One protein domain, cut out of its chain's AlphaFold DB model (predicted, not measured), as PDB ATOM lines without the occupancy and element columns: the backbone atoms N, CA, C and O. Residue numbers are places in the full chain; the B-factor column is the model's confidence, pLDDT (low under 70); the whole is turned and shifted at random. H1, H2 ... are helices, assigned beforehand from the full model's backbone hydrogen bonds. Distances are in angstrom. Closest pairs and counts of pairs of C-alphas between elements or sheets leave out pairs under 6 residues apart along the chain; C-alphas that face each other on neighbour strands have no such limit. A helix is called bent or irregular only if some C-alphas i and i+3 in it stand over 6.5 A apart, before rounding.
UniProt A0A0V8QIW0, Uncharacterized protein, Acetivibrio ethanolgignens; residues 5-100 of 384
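AT A GLANCE: This is residues 5 to 100 of the 384 residues of an uncharacterized protein of Acetivibrio ethanolgignens (UniProt A0A0V8QIW0). Three helical hairpins, H1 with H2, H3 with H4 and H5 with H6, follow one another in a row like a short solenoid, the chain winding in stacked turns. H1, H3 and H5 run the same way side by side in one layer, H2, H4 and H6 run back in a second layer, and the short H7 lies at the H5 and H6 end of the row, about perpendicular to H6. The printed part has 96 residues with seven named helices, H1 to H7 in chain order, and no named strand; the class is all helix. The whole is compact, with a radius of gyration of the C-alphas of 13.2 A, yet elongated in outline, spanning 41 by 23 by 20 A.

IN THESE COORDINATES: The longest helix, H4, holds residues 50 to 63 and measures 20.6 A; C-alpha 50 is at (110.784, 133.633, 164.036). It is irregular, with C-alphas 59 and 62 7.2 A apart. Before it come H1, residues 5 to 15, 15.3 A, beginning at C-alpha 5 (97.302, 138.530, 177.516); H2, residues 19 to 31, 18.4 A; and H3, residues 38 to 43. After it come H5, residues 66 to 72; H6, residues 78 to 88, 15.4 A; and H7, residues 94 to 100, ending at C-alpha 100 (124.003, 121.887, 182.229). H7 is irregular too, with C-alphas 95 and 98 7.3 A apart.

HOW THE PARTS SIT: H3 and H4 are the hubs, touching three helices each. H4 touches H2, the same way at a shallow tilt of 30 degrees, closest at the C-alphas of Ser 52 and Asn 27, 6.5 A. With residues 53 to 57 alone H4 only just touches H3, with 3 pairs of C-alphas within 8 A, the closest those of Leu 57 and Leu 41, 7.1 A; they form a hairpin. With residues 61 to 62 alone it only just touches H6, again with 3 pairs, the closest those of Asp 62 and Tyr 88, 6.4 A. H3 touches H5, the same way at 13 degrees, a shallow tilt; the closest C-alphas, those of Gly 38 and Asp 68, are 3.9 A apart. The hairpin of H1 and H2 has the C-alphas of Leu 11 and Ala 22 5.1 A apart. H7 is close to H6 but not clearly touching, the C-alphas of Ile 96 and Asp 78 being 7.4 A apart. H1 and H5 are apart. Every O i to N i+4 pair is within hydrogen-bond range in H1, H2, H3, H5 and H6, against 8 of 10 in H4 and 0 of 3 in H7, where 2 of 4 O i to N i+3 pairs are.

THE WHOLE: The two C-alphas farthest apart, those of Glu 17 and Asp 98, are 40.8 A apart. The printed part has no cut, and no link is long. Mean pLDDT of the printed part is 91.0; residues 97 to 100 are under 70.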
ATOM      1  N   ASP A   5      98.303 139.574 177.776       95.19
ATOM      2  CA  ASP A   5      97.302 138.530 177.516       95.19
ATOM      3  C   ASP A   5      96.325 138.940 176.398       95.19
ATOM      4  O   ASP A   5      96.077 138.197 175.448       95.19
ATOM      5  N   GLU A   6      95.839 140.187 176.428       95.50
ATOM      6  CA  GLU A   6      94.951 140.729 175.385       95.50
ATOM      7  C   GLU A   6      95.646 140.792 174.013       95.50
ATOM      8  O   GLU A   6      95.007 140.715 172.957       95.50
ATOM      9  N   ILE A   7      96.968 140.984 174.010       95.56
ATOM     10  CA  ILE A   7      97.770 141.011 172.788       95.56
ATOM     11  C   ILE A   7      97.949 139.592 172.246       95.56
ATOM     12  O   ILE A   7      97.842 139.422 171.031       95.56
ATOM     13  N   VAL A   8      98.179 138.597 173.106       96.00
ATOM     14  CA  VAL A   8      98.251 137.173 172.732       96.00
ATOM     15  C   VAL A   8      96.934 136.709 172.104       96.00
ATOM     16  O   VAL A   8      96.951 136.157 171.002       96.00
ATOM     17  N   ASP A   9      95.788 137.036 172.709       94.81
ATOM     18  CA  ASP A   9      94.459 136.743 172.149       94.81
ATOM     19  C   ASP A   9      94.289 137.329 170.738       94.81
ATOM     20  O   ASP A   9      93.838 136.667 169.796       94.81
ATOM     21  N   ALA A  10      94.686 138.592 170.562       94.12
ATOM     22  CA  ALA A  10      94.615 139.257 169.268       94.12
ATOM     23  C   ALA A  10      95.570 138.631 168.237       94.12
ATOM     24  O   ALA A  10      95.210 138.522 167.061       94.12
ATOM     25  N   LEU A  11      96.775 138.222 168.649       94.69
ATOM     26  CA  LEU A  11      97.740 137.533 167.788       94.69
ATOM     27  C   LEU A  11      97.188 136.188 167.307       94.69
ATOM     28  O   LEU A  11      97.226 135.939 166.103       94.69
ATOM     29  N   ASN A  12      96.596 135.397 168.203       91.56
ATOM     30  CA  ASN A  12      95.943 134.125 167.890       91.56
ATOM     31  C   ASN A  12      94.843 134.264 166.831       91.56
ATOM     32  O   ASN A  12      94.789 133.495 165.870       91.56
ATOM     33  N   ILE A  13      93.999 135.291 166.949       93.12
ATOM     34  CA  ILE A  13      92.934 135.548 165.968       93.12
ATOM     35  C   ILE A  13      93.518 135.965 164.609       93.12
ATOM     36  O   ILE A  13      93.052 135.513 163.564       93.12
ATOM     37  N   ILE A  14      94.519 136.850 164.604       92.12
ATOM     38  CA  ILE A  14      95.063 137.429 163.368       92.12
ATOM     39  C   ILE A  14      95.928 136.421 162.605       92.12
ATOM     40  O   ILE A  14      95.848 136.364 161.379       92.12
ATOM     41  N   ALA A  15      96.756 135.644 163.305       91.06
ATOM     42  CA  ALA A  15      97.723 134.732 162.695       91.06
ATOM     43  C   ALA A  15      97.061 133.655 161.823       91.06
ATOM     44  O   ALA A  15      97.659 133.224 160.839       91.06
ATOM     45  N   PHE A  16      95.806 133.294 162.119       85.62
ATOM     46  CA  PHE A  16      95.026 132.346 161.321       85.62
ATOM     47  C   PHE A  16      94.840 132.791 159.858       85.62
ATOM     48  O   PHE A  16      94.783 131.952 158.960       85.62
ATOM     49  N   GLU A  17      94.764 134.103 159.601       89.12
ATOM     50  CA  GLU A  17      94.526 134.659 158.260       89.12
ATOM     51  C   GLU A  17      95.688 135.524 157.728       89.12
ATOM     52  O   GLU A  17      95.884 135.609 156.514       89.12
ATOM     53  N   ASP A  18      96.463 136.177 158.604       93.31
ATOM     54  CA  ASP A  18      97.558 137.092 158.245       93.31
ATOM     55  C   ASP A  18      98.722 137.024 159.254       93.31
ATOM     56  O   ASP A  18      98.876 137.882 160.127       93.31
ATOM     57  N   GLU A  19      99.623 136.058 159.068       93.00
ATOM     58  CA  GLU A  19     100.888 135.933 159.818       93.00
ATOM     59  C   GLU A  19     101.716 137.240 159.807       93.00
ATOM     60  O   GLU A  19     102.328 137.642 160.805       93.00
ATOM     61  N   LYS A  20     101.709 137.987 158.690       94.69
ATOM     62  CA  LYS A  20     102.413 139.280 158.612       94.69
ATOM     63  C   LYS A  20     101.722 140.330 159.478       94.69
ATOM     64  O   LYS A  20     102.386 141.236 159.983       94.69
ATOM     65  N   GLY A  21     100.404 140.253 159.611       95.19
ATOM     66  CA  GLY A  21      99.583 141.058 160.510       95.19
ATOM     67  C   GLY A  21      99.931 140.809 161.965       95.19
ATOM     68  O   GLY A  21     100.240 141.772 162.672       95.19
ATOM     69  N   ALA A  22      99.990 139.539 162.362       96.00
ATOM     70  CA  ALA A  22     100.413 139.129 163.696       96.00
ATOM     71  C   ALA A  22     101.843 139.616 163.993       96.00
ATOM     72  O   ALA A  22     102.083 140.330 164.966       96.00
ATOM     73  N   THR A  23     102.774 139.401 163.060       96.75
ATOM     74  CA  THR A  23     104.162 139.885 163.162       96.75
ATOM     75  C   THR A  23     104.251 141.409 163.344       96.75
ATOM     76  O   THR A  23     105.062 141.908 164.132       96.75
ATOM     77  N   ARG A  24     103.424 142.194 162.635       96.88
ATOM     78  CA  ARG A  24     103.374 143.661 162.800       96.88
ATOM     79  C   ARG A  24     102.809 144.065 164.161       96.88
ATOM     80  O   ARG A  24     103.286 145.051 164.729       96.88
ATOM     81  N   LEU A  25     101.800 143.352 164.660       96.62
ATOM     82  CA  LEU A  25     101.198 143.613 165.965       96.62
ATOM     83  C   LEU A  25     102.192 143.327 167.095       96.62
ATOM     84  O   LEU A  25     102.421 144.219 167.914       96.62
ATOM     85  N   LEU A  26     102.855 142.165 167.070       97.19
ATOM     86  CA  LEU A  26     103.885 141.796 168.045       97.19
ATOM     87  C   LEU A  26     105.011 142.833 168.073       97.19
ATOM     88  O   LEU A  26     105.321 143.402 169.115       97.19
ATOM     89  N   ASN A  27     105.572 143.178 166.911       97.31
ATOM     90  CA  ASN A  27     106.638 144.180 166.849       97.31
ATOM     91  C   ASN A  27     106.212 145.549 167.392       97.31
ATOM     92  O   ASN A  27     107.036 146.260 167.970       97.31
ATOM     93  N   ARG A  28     104.944 145.932 167.211       97.12
ATOM     94  CA  ARG A  28     104.407 147.169 167.782       97.12
ATOM     95  C   ARG A  28     104.265 147.068 169.302       97.12
ATOM     96  O   ARG A  28     104.592 148.038 169.977       97.12
ATOM     97  N   ALA A  29     103.841 145.924 169.839       96.88
ATOM     98  CA  ALA A  29     103.793 145.688 171.284       96.88
ATOM     99  C   ALA A  29     105.180 145.855 171.918       96.88
ATOM    100  O   ALA A  29     105.350 146.657 172.837       96.88
ATOM    101  N   LEU A  30     106.188 145.213 171.326       96.12
ATOM    102  CA  LEU A  30     107.585 145.317 171.753       96.12
ATOM    103  C   LEU A  30     108.113 146.758 171.702       96.12
ATOM    104  O   LEU A  30     108.777 147.220 172.625       96.12
ATOM    105  N   GLN A  31     107.779 147.524 170.655       95.94
ATOM    106  CA  GLN A  31     108.144 148.950 170.570       95.94
ATOM    107  C   GLN A  31     107.534 149.797 171.694       95.94
ATOM    108  O   GLN A  31     108.116 150.811 172.076       95.94
ATOM    109  N   HIS A  32     106.376 149.395 172.217       95.88
ATOM    110  CA  HIS A  32     105.733 150.039 173.357       95.88
ATOM    111  C   HIS A  32     106.229 149.517 174.715       95.88
ATOM    112  O   HIS A  32     105.717 149.965 175.739       95.88
ATOM    113  N   GLY A  33     107.230 148.632 174.732       94.31
ATOM    114  CA  GLY A  33     107.839 148.103 175.951       94.31
ATOM    115  C   GLY A  33     107.029 147.002 176.628       94.31
ATOM    116  O   GLY A  33     107.251 146.746 177.807       94.31
ATOM    117  N   VAL A  34     106.090 146.375 175.913       96.31
ATOM    118  CA  VAL A  34     105.370 145.201 176.421       96.31
ATOM    119  C   VAL A  34     106.357 144.043 176.575       96.31
ATOM    120  O   VAL A  34     107.144 143.777 175.665       96.31
ATOM    121  N   LYS A  35     106.302 143.388 177.734       95.81
ATOM    122  CA  LYS A  35     107.062 142.189 178.097       95.81
ATOM    123  C   LYS A  35     106.056 141.048 178.241       95.81
ATOM    124  O   LYS A  35     104.958 141.298 178.731       95.81
ATOM    125  N   PHE A  36     106.424 139.853 177.815       97.06
ATOM    126  CA  PHE A  36     105.559 138.674 177.821       97.06
ATOM    127  C   PHE A  36     106.091 137.644 178.824       97.06
ATOM    128  O   PHE A  36     107.308 137.556 178.995       97.06
ATOM    129  N   SER A  37     105.206 136.898 179.488       97.06
ATOM    130  CA  SER A  37     105.596 135.730 180.294       97.06
ATOM    131  C   SER A  37     106.046 134.561 179.408       97.06
ATOM    132  O   SER A  37     105.892 134.607 178.183       97.06
ATOM    133  N   GLY A  38     106.590 133.511 180.025       96.25
ATOM    134  CA  GLY A  38     106.872 132.238 179.362       96.25
ATOM    135  C   GLY A  38     105.616 131.642 178.730       96.25
ATOM    136  O   GLY A  38     105.617 131.395 177.530       96.25
ATOM    137  N   GLU A  39     104.521 131.552 179.491       96.69
ATOM    138  CA  GLU A  39     103.199 131.115 179.007       96.69
ATOM    139  C   GLU A  39     102.720 131.927 177.791       96.69
ATOM    140  O   GLU A  39     102.406 131.360 176.746       96.69
ATOM    141  N   ASN A  40     102.752 133.266 177.862       97.06
ATOM    142  CA  ASN A  40     102.355 134.116 176.734       97.06
ATOM    143  C   ASN A  40     103.192 133.866 175.477       97.06
ATOM    144  O   ASN A  40     102.693 134.010 174.362       97.06
ATOM    145  N   LEU A  41     104.488 133.602 175.649       97.19
ATOM    146  CA  LEU A  41     105.392 133.337 174.540       97.19
ATOM    147  C   LEU A  41     105.160 131.938 173.971       97.19
ATOM    148  O   LEU A  41     105.078 131.817 172.755       97.19
ATOM    149  N   ALA A  42     104.974 130.920 174.806       95.94
ATOM    150  CA  ALA A  42     104.601 129.581 174.358       95.94
ATOM    151  C   ALA A  42     103.307 129.609 173.521       95.94
ATOM    152  O   ALA A  42     103.261 129.049 172.427       95.94
ATOM    153  N   ASP A  43     102.303 130.377 173.955       94.69
ATOM    154  CA  ASP A  43     101.026 130.534 173.247       94.69
ATOM    155  C   ASP A  43     101.137 131.195 171.866       94.69
ATOM    156  O   ASP A  43     100.251 131.021 171.023       94.69
ATOM    157  N   ILE A  44     102.184 131.992 171.626       94.19
ATOM    158  CA  ILE A  44     102.393 132.677 170.342       94.19
ATOM    159  C   ILE A  44     103.516 132.074 169.502       94.19
ATOM    160  O   ILE A  44     103.848 132.637 168.446       94.19
ATOM    161  N   ASP A  45     104.092 130.955 169.941       93.25
ATOM    162  CA  ASP A  45     105.049 130.214 169.135       93.25
ATOM    163  C   ASP A  45     104.402 129.773 167.809       93.25
ATOM    164  O   ASP A  45     103.229 129.410 167.722       93.25
ATOM    165  N   GLY A  46     105.147 129.929 166.714       90.19
ATOM    166  CA  GLY A  46     104.658 129.668 165.357       90.19
ATOM    167  C   GLY A  46     103.602 130.644 164.801       90.19
ATOM    168  O   GLY A  46     103.280 130.556 163.616       90.19
ATOM    169  N   LEU A  47     103.087 131.610 165.577       93.81
ATOM    170  CA  LEU A  47     102.066 132.567 165.103       93.81
ATOM    171  C   LEU A  47     102.635 133.778 164.351       93.81
ATOM    172  O   LEU A  47     101.901 134.565 163.740       93.81
ATOM    173  N   CYS A  48     103.944 133.991 164.436       93.75
ATOM    174  CA  CYS A  48     104.618 135.140 163.852       93.75
ATOM    175  C   CYS A  48     106.014 134.775 163.345       93.75
ATOM    176  O   CYS A  48     106.537 133.695 163.609       93.75
ATOM    177  N   ALA A  49     106.645 135.703 162.622       95.12
ATOM    178  CA  ALA A  49     107.989 135.486 162.107       95.12
ATOM    179  C   ALA A  49     108.986 135.188 163.241       95.12
ATOM    180  O   ALA A  49     109.087 135.964 164.197       95.12
ATOM    181  N   VAL A  50     109.794 134.137 163.062       93.31
ATOM    182  CA  VAL A  50     110.784 133.633 164.036       93.31
ATOM    183  C   VAL A  50     111.675 134.743 164.609       93.31
ATOM    184  O   VAL A  50     111.891 134.806 165.815       93.31
ATOM    185  N   ASP A  51     112.142 135.683 163.783       95.25
ATOM    186  CA  ASP A  51     112.979 136.799 164.252       95.25
ATOM    187  C   ASP A  51     112.238 137.742 165.214       95.25
ATOM    188  O   ASP A  51     112.830 138.310 166.132       95.25
ATOM    189  N   SER A  52     110.933 137.936 165.002       96.25
ATOM    190  CA  SER A  52     110.098 138.781 165.866       96.25
ATOM    191  C   SER A  52     109.736 138.066 167.160       96.25
ATOM    192  O   SER A  52     109.731 138.708 168.208       96.25
ATOM    193  N   PHE A  53     109.516 136.753 167.088       96.12
ATOM    194  CA  PHE A  53     109.363 135.893 168.255       96.12
ATOM    195  C   PHE A  53     110.626 135.901 169.127       96.12
ATOM    196  O   PHE A  53     110.572 136.305 170.287       96.12
ATOM    197  N   LYS A  54     111.801 135.608 168.549       94.81
ATOM    198  CA  LYS A  54     113.096 135.671 169.256       94.81
ATOM    199  C   LYS A  54     113.339 137.049 169.863       94.81
ATOM    200  O   LYS A  54     113.823 137.169 170.986       94.81
ATOM    201  N   LYS A  55     112.970 138.119 169.157       95.75
ATOM    202  CA  LYS A  55     113.045 139.477 169.704       95.75
ATOM    203  C   LYS A  55     112.134 139.667 170.923       95.75
ATOM    204  O   LYS A  55     112.561 140.334 171.861       95.75
ATOM    205  N   ALA A  56     110.918 139.122 170.912       96.31
ATOM    206  CA  ALA A  56     110.004 139.173 172.053       96.31
ATOM    207  C   ALA A  56     110.558 138.408 173.259       96.31
ATOM    208  O   ALA A  56     110.577 138.953 174.364       96.31
ATOM    209  N   LEU A  57     111.097 137.214 173.008       95.56
ATOM    210  CA  LEU A  57     111.779 136.374 173.986       95.56
ATOM    211  C   LEU A  57     112.926 137.137 174.665       95.56
ATOM    212  O   LEU A  57     112.878 137.391 175.863       95.56
ATOM    213  N   TYR A  58     113.909 137.626 173.900       94.44
ATOM    214  CA  TYR A  58     115.055 138.353 174.465       94.44
ATOM    215  C   TYR A  58     114.683 139.669 175.138       94.44
ATOM    216  O   TYR A  58     115.351 140.076 176.089       94.44
ATOM    217  N   GLN A  59     113.660 140.364 174.636       95.75
ATOM    218  CA  GLN A  59     113.186 141.566 175.301       95.75
ATOM    219  C   GLN A  59     112.485 141.245 176.606       95.75
ATOM    220  O   GLN A  59     112.540 142.105 177.463       95.75
ATOM    221  N   SER A  60     111.875 140.076 176.782       96.12
ATOM    222  CA  SER A  60     111.146 139.721 178.007       96.12
ATOM    223  C   SER A  60     111.999 138.977 179.036       96.12
ATOM    224  O   SER A  60     111.672 138.974 180.218       96.12
ATOM    225  N   ALA A  61     113.128 138.417 178.600       93.25
ATOM    226  CA  ALA A  61     113.916 137.475 179.382       93.25
ATOM    227  C   ALA A  61     114.547 138.019 180.676       93.25
ATOM    228  O   ALA A  61     114.863 137.242 181.570       93.25
ATOM    229  N   ASP A  62     114.701 139.338 180.823       92.19
ATOM    230  CA  ASP A  62     115.155 139.954 182.078       92.19
ATOM    231  C   ASP A  62     114.133 139.848 183.222       92.19
ATOM    232  O   ASP A  62     114.490 140.091 184.376       92.19
ATOM    233  N   ALA A  63     112.882 139.498 182.909       93.31
ATOM    234  CA  ALA A  63     111.800 139.304 183.865       93.31
ATOM    235  C   ALA A  63     111.420 137.827 184.079       93.31
ATOM    236  O   ALA A  63     110.525 137.564 184.881       93.31
ATOM    237  N   PHE A  64     112.068 136.882 183.388       96.19
ATOM    238  CA  PHE A  64     111.723 135.464 183.485       96.19
ATOM    239  C   PHE A  64     112.041 134.861 184.855       96.19
ATOM    240  O   PHE A  64     112.996 135.229 185.544       96.19
ATOM    241  N   THR A  65     111.229 133.878 185.209       94.50
ATOM    242  CA  THR A  65     111.354 132.989 186.357       94.50
ATOM    243  C   THR A  65     111.629 131.561 185.887       94.50
ATOM    244  O   THR A  65     111.607 131.272 184.694       94.50
ATOM    245  N   ALA A  66     111.880 130.647 186.828       91.12
ATOM    246  CA  ALA A  66     112.039 129.230 186.497       91.12
ATOM    247  C   ALA A  66     110.775 128.654 185.840       91.12
ATOM    248  O   ALA A  66     110.886 127.888 184.892       91.12
ATOM    249  N   GLN A  67     109.588 129.089 186.284       94.56
ATOM    250  CA  GLN A  67     108.326 128.669 185.676       94.56
ATOM    251  C   GLN A  67     108.213 129.150 184.226       94.56
ATOM    252  O   GLN A  67     107.771 128.392 183.382       94.56
ATOM    253  N   ASP A  68     108.689 130.359 183.908       96.94
ATOM    254  CA  ASP A  68     108.648 130.850 182.525       96.94
ATOM    255  C   ASP A  68     109.529 130.010 181.584       96.94
ATOM    256  O   ASP A  68     109.199 129.861 180.412       96.94
ATOM    257  N   LEU A  69     110.648 129.457 182.074       94.12
ATOM    258  CA  LEU A  69     111.478 128.544 181.283       94.12
ATOM    259  C   LEU A  69     110.843 127.155 181.138       94.12
ATOM    260  O   LEU A  69     110.993 126.550 180.081       94.12
ATOM    261  N   GLU A  70     110.124 126.681 182.158       93.69
ATOM    262  CA  GLU A  70     109.306 125.461 182.084       93.69
ATOM    263  C   GLU A  70     108.153 125.618 181.084       93.69
ATOM    264  O   GLU A  70     107.925 124.740 180.262       93.69
ATOM    265  N   ASP A  71     107.464 126.762 181.075       95.50
ATOM    266  CA  ASP A  71     106.365 127.021 180.134       95.50
ATOM    267  C   ASP A  71     106.865 127.085 178.679       95.50
ATOM    268  O   ASP A  71     106.170 126.689 177.743       95.50
ATOM    269  N   LEU A  72     108.093 127.571 178.480       94.62
ATOM    270  CA  LEU A  72     108.759 127.618 177.179       94.62
ATOM    271  C   LEU A  72     109.345 126.266 176.745       94.62
ATOM    272  O   LEU A  72     109.695 126.111 175.569       94.62
ATOM    273  N   TYR A  73     109.458 125.297 177.655       92.06
ATOM    274  CA  TYR A  73     110.001 123.978 177.357       92.06
ATOM    275  C   TYR A  73     109.127 123.248 176.329       92.06
ATOM    276  O   TYR A  73     107.902 123.200 176.430       92.06
ATOM    277  N   GLY A  74     109.761 122.735 175.272       88.75
ATOM    278  CA  GLY A  74     109.072 122.156 174.113       88.75
ATOM    279  C   GLY A  74     108.517 123.169 173.099       88.75
ATOM    280  O   GLY A  74     108.102 122.750 172.018       88.75
ATOM    281  N   SER A  75     108.546 124.472 173.403       89.44
ATOM    282  CA  SER A  75     108.171 125.554 172.470       89.44
ATOM    283  C   SER A  75     109.389 126.208 171.808       89.44
ATOM    284  O   SER A  75     109.299 126.751 170.710       89.44
ATOM    285  N   ILE A  76     110.551 126.174 172.461       91.06
ATOM    286  CA  ILE A  76     111.813 126.685 171.912       91.06
ATOM    287  C   ILE A  76     112.931 125.655 172.070       91.06
ATOM    288  O   ILE A  76     112.840 124.768 172.911       91.06
ATOM    289  N   ASP A  77     113.983 125.791 171.258       89.25
ATOM    290  CA  ASP A  77     115.141 124.889 171.281       89.25
ATOM    291  C   ASP A  77     115.790 124.836 172.678       89.25
ATOM    292  O   ASP A  77     116.034 125.884 173.287       89.25
ATOM    293  N   ASP A  78     116.155 123.638 173.141       88.06
ATOM    294  CA  ASP A  78     116.789 123.424 174.453       88.06
ATOM    295  C   ASP A  78     118.070 124.260 174.615       88.06
ATOM    296  O   ASP A  78     118.286 124.891 175.650       88.06
ATOM    297  N   GLU A  79     118.869 124.393 173.547       85.50
ATOM    298  CA  GLU A  79     120.058 125.259 173.515       85.50
ATOM    299  C   GLU A  79     119.736 126.717 173.887       85.50
ATOM    300  O   GLU A  79     120.518 127.389 174.566       85.50
ATOM    301  N   LEU A  80     118.575 127.220 173.458       89.19
ATOM    302  CA  LEU A  80     118.129 128.582 173.730       89.19
ATOM    303  C   LEU A  80     117.590 128.723 175.158       89.19
ATOM    304  O   LEU A  80     117.842 129.747 175.796       89.19
ATOM    305  N   ILE A  81     116.896 127.705 175.683       90.75
ATOM    306  CA  ILE A  81     116.483 127.655 177.096       90.75
ATOM    307  C   ILE A  81     117.720 127.717 177.990       90.75
ATOM    308  O   ILE A  81     117.786 128.539 178.907       90.75
ATOM    309  N   ILE A  82     118.740 126.923 177.659       83.19
ATOM    310  CA  ILE A  82     120.025 126.905 178.356       83.19
ATOM    311  C   ILE A  82     120.724 128.270 178.244       83.19
ATOM    312  O   ILE A  82     121.211 128.791 179.251       83.19
ATOM    313  N   GLU A  83     120.754 128.904 177.062       86.69
ATOM    314  CA  GLU A  83     121.327 130.251 176.890       86.69
ATOM    315  C   GLU A  83     120.651 131.280 177.815       86.69
ATOM    316  O   GLU A  83     121.326 132.090 178.464       86.69
ATOM    317  N   LEU A  84     119.320 131.254 177.902       90.12
ATOM    318  CA  LEU A  84     118.548 132.184 178.726       90.12
ATOM    319  C   LEU A  84     118.726 131.912 180.222       90.12
ATOM    320  O   LEU A  84     118.989 132.856 180.976       90.12
ATOM    321  N   ALA A  85     118.667 130.645 180.639       87.88
ATOM    322  CA  ALA A  85     118.951 130.216 182.007       87.88
ATOM    323  C   ALA A  85     120.335 130.710 182.460       87.88
ATOM    324  O   ALA A  85     120.449 131.382 183.492       87.88
ATOM    325  N   LYS A  86     121.368 130.498 181.623       77.50
ATOM    326  CA  LYS A  86     122.744 130.996 181.816       77.50
ATOM    327  C   LYS A  86     122.782 132.512 181.983       77.50
ATOM    328  O   LYS A  86     123.359 133.041 182.937       77.50
ATOM    329  N   ARG A  87     122.190 133.233 181.031       85.75
ATOM    330  CA  ARG A  87     122.299 134.693 180.933       85.75
ATOM    331  C   ARG A  87     121.615 135.418 182.089       85.75
ATOM    332  O   ARG A  87     122.137 136.437 182.547       85.75
ATOM    333  N   TYR A  88     120.475 134.907 182.543       86.44
ATOM    334  CA  TYR A  88     119.637 135.561 183.550       86.44
ATOM    335  C   TYR A  88     119.676 134.882 184.924       86.44
ATOM    336  O   TYR A  88     119.087 135.406 185.867       86.44
ATOM    337  N   LYS A  89     120.456 133.801 185.075       82.75
ATOM    338  CA  LYS A  89     120.649 133.048 186.328       82.75
ATOM    339  C   LYS A  89     119.340 132.470 186.870       82.75
ATOM    340  O   LYS A  89     119.001 132.656 188.039       82.75
ATOM    341  N   ILE A  90     118.620 131.785 185.994       86.69
ATOM    342  CA  ILE A  90     117.341 131.128 186.272       86.69
ATOM    343  C   ILE A  90     117.575 129.612 186.233       86.69
ATOM    344  O   ILE A  90     118.435 129.151 185.487       86.69
ATOM    345  N   SER A  91     116.847 128.839 187.043       84.25
ATOM    346  CA  SER A  91     116.890 127.372 186.960       84.25
ATOM    347  C   SER A  91     116.356 126.907 185.606       84.25
ATOM    348  O   SER A  91     115.296 127.375 185.194       84.25
ATOM    349  N   ALA A  92     117.071 125.998 184.941       84.94
ATOM    350  CA  ALA A  92     116.575 125.324 183.745       84.94
ATOM    351  C   ALA A  92     115.478 124.296 184.108       84.94
ATOM    352  O   ALA A  92     115.419 123.885 185.277       84.94
ATOM    353  N   PRO A  93     114.634 123.894 183.137       88.31
ATOM    354  CA  PRO A  93     113.671 122.811 183.302       88.31
ATOM    355  C   PRO A  93     114.321 121.509 183.757       88.31
ATOM    356  O   PRO A  93     115.416 121.186 183.302       88.31
ATOM    357  N   ALA A  94     113.649 120.757 184.632       79.94
ATOM    358  CA  ALA A  94     114.236 119.568 185.265       79.94
ATOM    359  C   ALA A  94     114.729 118.517 184.253       79.94
ATOM    360  O   ALA A  94     115.780 117.922 184.465       79.94
ATOM    361  N   ASP A  95     114.012 118.347 183.139       78.94
ATOM    362  CA  ASP A  95     114.312 117.342 182.111       78.94
ATOM    363  C   ASP A  95     115.590 117.641 181.300       78.94
ATOM    364  O   ASP A  95     116.149 116.736 180.688       78.94
ATOM    365  N   ILE A  96     116.064 118.895 181.304       73.88
ATOM    366  CA  ILE A  96     117.292 119.341 180.611       73.88
ATOM    367  C   ILE A  96     118.285 120.030 181.558       73.88
ATOM    368  O   ILE A  96     119.299 120.581 181.127       73.88
ATOM    369  N   ALA A  97     118.002 120.027 182.864       65.06
ATOM    370  CA  ALA A  97     118.864 120.625 183.879       65.06
ATOM    371  C   ALA A  97     120.209 119.888 183.977       65.06
ATOM    372  O   ALA A  97     121.241 120.525 184.209       65.06
ATOM    373  N   ASP A  98     120.194 118.576 183.740       53.59
ATOM    374  CA  ASP A  98     121.355 117.694 183.857       53.59
ATOM    375  C   ASP A  98     122.383 117.927 182.733       53.59
ATOM    376  O   ASP A  98     123.586 117.905 182.993       53.59
ATOM    377  N   GLU A  99     121.939 118.308 181.522       53.78
ATOM    378  CA  GLU A  99     122.813 118.691 180.390       53.78
ATOM    379  C   GLU A  99     123.650 119.961 180.676       53.78
ATOM    380  O   GLU A  99     124.532 120.342 179.900       53.78
ATOM    381  N   TYR A 100     123.390 120.630 181.809       56.84
ATOM    382  CA  TYR A 100     124.003 121.887 182.229       56.84
ATOM    383  C   TYR A 100     124.785 121.808 183.563       56.84
ATOM    384  O   TYR A 100     125.427 122.788 183.961       56.84
TER     385      TYR A 100